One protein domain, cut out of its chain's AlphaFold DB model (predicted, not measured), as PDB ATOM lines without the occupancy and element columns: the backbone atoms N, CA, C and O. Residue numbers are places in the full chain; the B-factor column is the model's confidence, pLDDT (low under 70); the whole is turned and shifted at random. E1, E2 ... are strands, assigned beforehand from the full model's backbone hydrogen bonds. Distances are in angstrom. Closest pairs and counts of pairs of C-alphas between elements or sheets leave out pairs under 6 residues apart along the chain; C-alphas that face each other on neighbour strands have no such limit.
ATOM      1  N   ASP A 204      20.758  46.691 -24.409       73.00
ATOM      2  CA  ASP A 204      20.958  46.710 -25.874       73.00
ATOM      3  C   ASP A 204      21.120  45.309 -26.493       73.00
ATOM      4  O   ASP A 204      22.080  44.995 -27.208       73.00
ATOM      5  N   LEU A 205      20.191  44.416 -26.177       78.75
ATOM      6  CA  LEU A 205      20.219  43.025 -26.575       78.75
ATOM      7  C   LEU A 205      19.539  42.820 -27.910       78.75
ATOM      8  O   LEU A 205      18.502  43.383 -28.267       78.75
ATOM      9  N   TYR A 206      20.093  41.848 -28.604       81.69
ATOM     10  CA  TYR A 206      19.663  41.395 -29.895       81.69
ATOM     11  C   TYR A 206      19.513  39.882 -29.870       81.69
ATOM     12  O   TYR A 206      20.288  39.161 -29.241       81.69
ATOM     13  N   SER A 207      18.531  39.364 -30.595       82.56
ATOM     14  CA  SER A 207      18.407  37.932 -30.849       82.56
ATOM     15  C   SER A 207      18.765  37.635 -32.300       82.56
ATOM     16  O   SER A 207      18.409  38.385 -33.206       82.56
ATOM     17  N   TRP A 208      19.462  36.526 -32.539       85.62
ATOM     18  CA  TRP A 208      19.723  36.056 -33.898       85.62
ATOM     19  C   TRP A 208      18.460  35.432 -34.501       85.62
ATOM     20  O   TRP A 208      17.969  34.430 -33.981       85.62
ATOM     21  N   ASP A 209      17.959  35.963 -35.617       83.56
ATOM     22  CA  ASP A 209      16.850  35.366 -36.361       83.56
ATOM     23  C   ASP A 209      17.369  34.575 -37.581       83.56
ATOM     24  O   ASP A 209      17.747  35.166 -38.598       83.56
ATOM     25  N   PRO A 210      17.353  33.227 -37.546       78.00
ATOM     26  CA  PRO A 210      17.802  32.407 -38.670       78.00
ATOM     27  C   PRO A 210      16.877  32.490 -39.895       78.00
ATOM     28  O   PRO A 210      17.284  32.083 -40.982       78.00
ATOM     29  N   GLY A 211      15.641  32.979 -39.744       81.88
ATOM     30  CA  GLY A 211      14.703  33.155 -40.853       81.88
ATOM     31  C   GLY A 211      15.046  34.352 -41.739       81.88
ATOM     32  O   GLY A 211      14.823  34.302 -42.948       81.88
ATOM     33  N   THR A 212      15.611  35.406 -41.148       82.19
ATOM     34  CA  THR A 212      16.005  36.643 -41.843       82.19
ATOM     35  C   THR A 212      17.519  36.814 -41.958       82.19
ATOM     36  O   THR A 212      17.972  37.654 -42.729       82.19
ATOM     37  N   ASN A 213      18.295  35.969 -41.267       82.50
ATOM     38  CA  ASN A 213      19.755  36.015 -41.195       82.50
ATOM     39  C   ASN A 213      20.270  37.370 -40.672       82.50
ATOM     40  O   ASN A 213      21.266  37.899 -41.171       82.50
ATOM     41  N   SER A 214      19.563  37.901 -39.671       82.00
ATOM     42  CA  SER A 214      19.777  39.222 -39.083       82.00
ATOM     43  C   SER A 214      19.643  39.176 -37.562       82.00
ATOM     44  O   SER A 214      18.952  38.320 -37.005       82.00
ATOM     45  N   TYR A 215      20.285  40.133 -36.896       83.12
ATOM     46  CA  TYR A 215      20.061  40.419 -35.483       83.12
ATOM     47  C   TYR A 215      18.833  41.319 -35.346       83.12
ATOM     48  O   TYR A 215      18.745  42.355 -36.002       83.12
ATOM     49  N   ILE A 216      17.866  40.895 -34.535       80.94
ATOM     50  CA  ILE A 216      16.660  41.668 -34.224       80.94
ATOM     51  C   ILE A 216      16.785  42.261 -32.821       80.94
ATOM     52  O   ILE A 216      17.287  41.557 -31.942       80.94
ATOM     53  N   PRO A 217      16.347  43.511 -32.599       77.50
ATOM     54  CA  PRO A 217      16.400  44.132 -31.282       77.50
ATOM     55  C   PRO A 217      15.486  43.404 -30.296       77.50
ATOM     56  O   PRO A 217      14.592  42.643 -30.694       77.50
ATOM     57  N   PHE A 218      15.730  43.637 -29.013       78.69
ATOM     58  CA  PHE A 218      14.958  43.109 -27.901       78.69
ATOM     59  C   PHE A 218      13.452  43.293 -28.071       78.69
ATOM     60  O   PHE A 218      12.943  44.286 -28.587       78.69
ATOM     61  N   GLN A 219      12.734  42.262 -27.639       75.19
ATOM     62  CA  GLN A 219      11.283  42.211 -27.643       75.19
ATOM     63  C   GLN A 219      10.855  41.747 -26.261       75.19
ATOM     64  O   GLN A 219      11.299  40.698 -25.794       75.19
ATOM     65  N   ALA A 220       9.993  42.516 -25.609       73.31
ATOM     66  CA  ALA A 220       9.438  42.162 -24.316       73.31
ATOM     67  C   ALA A 220       8.166  41.318 -24.498       73.31
ATOM     68  O   ALA A 220       7.321  41.613 -25.345       73.31
ATOM     69  N   ALA A 221       8.005  40.265 -23.698       70.81
ATOM     70  CA  ALA A 221       6.741  39.542 -23.619       70.81
ATOM     71  C   ALA A 221       5.644  40.458 -23.053       70.81
ATOM     72  O   ALA A 221       5.848  41.095 -22.020       70.81
ATOM     73  N   GLU A 222       4.451  40.444 -23.658       68.88
ATOM     74  CA  GLU A 222       3.289  41.238 -23.207       68.88
ATOM     75  C   GLU A 222       2.836  40.915 -21.765       68.88
ATOM     76  O   GLU A 222       2.048  41.654 -21.179       68.88
ATOM     77  N   SER A 223       3.287  39.794 -21.191       71.38
ATOM     78  CA  SER A 223       2.897  39.337 -19.854       71.38
ATOM     79  C   SER A 223       3.737  39.911 -18.719       71.38
ATOM     80  O   SER A 223       3.199  40.373 -17.718       71.38
ATOM     81  N   ASP A 224       5.050  39.775 -18.828       71.88
ATOM     82  CA  ASP A 224       6.004  39.894 -17.722       71.88
ATOM     83  C   ASP A 224       7.254  40.683 -18.124       71.88
ATOM     84  O   ASP A 224       8.227  40.710 -17.377       71.88
ATOM     85  N   CYS A 225       7.228  41.309 -19.304       64.94
ATOM     86  CA  CYS A 225       8.337  42.052 -19.894       64.94
ATOM     87  C   CYS A 225       9.641  41.246 -20.028       64.94
ATOM     88  O   CYS A 225      10.717  41.820 -20.184       64.94
ATOM     89  N   SER A 226       9.562  39.912 -19.988       69.31
ATOM     90  CA  SER A 226      10.723  39.046 -20.172       69.31
ATOM     91  C   SER A 226      11.247  39.141 -21.612       69.31
ATOM     92  O   SER A 226      10.436  39.230 -22.538       69.31
ATOM     93  N   PRO A 227      12.574  39.052 -21.832       68.88
ATOM     94  CA  PRO A 227      13.147  38.975 -23.170       68.88
ATOM     95  C   PRO A 227      12.568  37.803 -23.971       68.88
ATOM     96  O   PRO A 227      12.706  36.639 -23.585       68.88
ATOM     97  N   VAL A 228      12.004  38.093 -25.144       72.75
ATOM     98  CA  VAL A 228      11.556  37.108 -26.139       72.75
ATOM     99  C   VAL A 228      12.493  37.089 -27.347       72.75
ATOM    100  O   VAL A 228      12.512  38.009 -28.158       72.75
ATOM    101  N   GLY A 229      13.280  36.019 -27.469       73.00
ATOM    102  CA  GLY A 229      14.210  35.818 -28.583       73.00
ATOM    103  C   GLY A 229      13.650  34.849 -29.624       73.00
ATOM    104  O   GLY A 229      12.875  33.949 -29.292       73.00
ATOM    105  N   LYS A 230      14.065  34.994 -30.890       70.69
ATOM    106  CA  LYS A 230      13.699  34.070 -31.986       70.69
ATOM    107  C   LYS A 230      14.760  32.997 -32.274       70.69
ATOM    108  O   LYS A 230      14.503  32.115 -33.093       70.69
ATOM    109  N   GLY A 231      15.919  33.039 -31.609       70.62
ATOM    110  CA  GLY A 231      17.046  32.143 -31.895       70.62
ATOM    111  C   GLY A 231      17.833  31.644 -30.685       70.62
ATOM    112  O   GLY A 231      17.299  31.472 -29.594       70.62
ATOM    113  N   ASN A 232      19.120  31.361 -30.905       72.56
ATOM    114  CA  ASN A 232      19.995  30.596 -30.001       72.56
ATOM    115  C   ASN A 232      20.494  31.365 -28.760       72.56
ATOM    116  O   ASN A 232      21.480  30.951 -28.150       72.56
ATOM    117  N   GLY A 233      19.842  32.463 -28.386       75.25
ATOM    118  CA  GLY A 233      20.235  33.300 -27.257       75.25
ATOM    119  C   GLY A 233      20.143  34.789 -27.560       75.25
ATOM    120  O   GLY A 233      19.597  35.200 -28.592       75.25
ATOM    121  N   TRP A 234      20.682  35.560 -26.624       83.69
ATOM    122  CA  TRP A 234      20.785  37.011 -26.670       83.69
ATOM    123  C   TRP A 234      22.231  37.421 -26.885       83.69
ATOM    124  O   TRP A 234      23.150  36.716 -26.473       83.69
ATOM    125  N   TYR A 235      22.410  38.544 -27.555       83.56
ATOM    126  CA  TYR A 235      23.693  39.124 -27.898       83.56
ATOM    127  C   TYR A 235      23.644  40.608 -27.574       83.56
ATOM    128  O   TYR A 235      22.622  41.219 -27.845       83.56
ATOM    129  N   TYR A 236      24.715  41.196 -27.066       84.62
ATOM    130  CA  TYR A 236      24.854  42.651 -27.007       84.62
ATOM    131  C   TYR A 236      25.744  43.121 -28.159       84.62
ATOM    132  O   TYR A 236      26.570  42.353 -28.666       84.62
ATOM    133  N   TYR A 237      25.557  44.360 -28.603       81.19
ATOM    134  CA  TYR A 237      26.450  44.981 -29.579       81.19
ATOM    135  C   TYR A 237      27.630  45.630 -28.849       81.19
ATOM    136  O   TYR A 237      27.438  46.492 -27.997       81.19
ATOM    137  N   ASP A 238      28.847  45.190 -29.149       81.19
ATOM    138  CA  ASP A 238      30.066  45.798 -28.623       81.19
ATOM    139  C   ASP A 238      30.517  46.918 -29.568       81.19
ATOM    140  O   ASP A 238      30.983  46.654 -30.677       81.19
ATOM    141  N   GLU A 239      30.374  48.174 -29.140       79.31
ATOM    142  CA  GLU A 239      30.753  49.346 -29.938       79.31
ATOM    143  C   GLU A 239      32.259  49.414 -30.232       79.31
ATOM    144  O   GLU A 239      32.651  49.920 -31.286       79.31
ATOM    145  N   ASP A 240      33.103  48.875 -29.344       83.38
ATOM    146  CA  ASP A 240      34.559  48.909 -29.501       83.38
ATOM    147  C   ASP A 240      35.027  47.943 -30.599       83.38
ATOM    148  O   ASP A 240      35.999  48.219 -31.314       83.38
ATOM    149  N   SER A 241      34.351  46.800 -30.739       85.12
ATOM    150  CA  SER A 241      34.683  45.772 -31.733       85.12
ATOM    151  C   SER A 241      33.783  45.786 -32.972       85.12
ATOM    152  O   SER A 241      34.184  45.272 -34.018       85.12
ATOM    153  N   GLY A 242      32.601  46.401 -32.892       83.31
ATOM    154  CA  GLY A 242      31.571  46.360 -33.929       83.31
ATOM    155  C   GLY A 242      30.943  44.974 -34.112       83.31
ATOM    156  O   GLY A 242      30.417  44.675 -35.187       83.31
ATOM    157  N   GLU A 243      31.038  44.102 -33.104       86.06
ATOM    158  CA  GLU A 243      30.567  42.715 -33.152       86.06
ATOM    159  C   GLU A 243      29.406  42.463 -32.178       86.06
ATOM    160  O   GLU A 243      29.302  43.068 -31.115       86.06
ATOM    161  N   TYR A 244      28.533  41.514 -32.534       82.69
ATOM    162  CA  TYR A 244      27.485  41.019 -31.640       82.69
ATOM    163  C   TYR A 244      28.024  39.865 -30.787       82.69
ATOM    164  O   TYR A 244      28.286  38.768 -31.294       82.69
ATOM    165  N   VAL A 245      28.158  40.094 -29.483       83.31
ATOM    166  CA  VAL A 245      28.749  39.155 -28.522       83.31
ATOM    167  C   VAL A 245      27.637  38.493 -27.704       83.31
ATOM    168  O   VAL A 245      26.716  39.185 -27.281       83.31
TER     169      VAL A 245
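This is residues 204 to 245 of the 247 residues of an uncharacterized protein of Ruminococcus sp. AM46-18 (UniProt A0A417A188). Two short strand hairpins, E1 with E2 and E3 with E4, stand side by side through E1 and E3 and make one small, strongly twisted sheet, curled like part of a barrel. Between them a long loop, residues 218 to 233, runs out beyond one end of the sheet to Ser 223 and folds back, and the turn after E3 lies at the other end of the longest axis. The printed part has 42 residues with no named helix and four named strands, E1, E2, E3 and E4 along the chain; the sheet's order is E2, E1, E3, E4, all antiparallel. The class is all strand, though under half of the residues, 17 of 42, are in named strands. The whole is only just compact, close to loose, with a radius of gyration of the C-alphas of 10.9 A, and elongated, with spans of 35 by 22 by 13 A.

E1 is residues 205 to 209, 12.9 A from first to last C-alpha, and begins with C-alpha 205 at (20.219, 43.025, -26.575). E2 is residues 214 to 217 and measures 9.8 A. E3, residues 234 to 238, is 12.9 A long and begins with C-alpha 234 at (20.785, 37.011, -26.670). E4, residues 243 to 245, measures 6.1 A and ends with C-alpha 245 at (28.749, 39.155, -28.522).

E2 and E1 form an antiparallel hairpin at 143 degrees between their directions; N 207 and O 216 are 2.9 A apart, within hydrogen-bond range, as are N 209 and O 214 at 2.9 A. On to E3, E1 is antiparallel at 119 degrees, with C-alphas 205 and 236 facing each other at 4.7 A. N 206 and O 235 are within hydrogen-bond range at 2.7 A. E3 and E4 are a hairpin, antiparallel at 139 degrees, with N 236 and O 245 within hydrogen-bond range at 2.8 A. The pairing of E3 is staggered: residues 234 to 236 pair with E1 and residues 236 to 238 with E4. The edge strands E2 and E4 are apart, but only just, at 8.4 A. From edge to edge the strands' lines turn by 114 degrees and the way across the sheet turns by 109 degrees.

The two C-alphas farthest apart, those of Ser 223 and Ser 241, are 34.5 A from each other. The printed part has no cut. The links from E1 to E2 and from E3 to E4 are tight, with 4 residues each; the link from E2 to E3 is long, with 16 residues. The mean pLDDT of the printed part is 78.1, and the model's confidence is under 70 at residue 222 and residues 225 to 227.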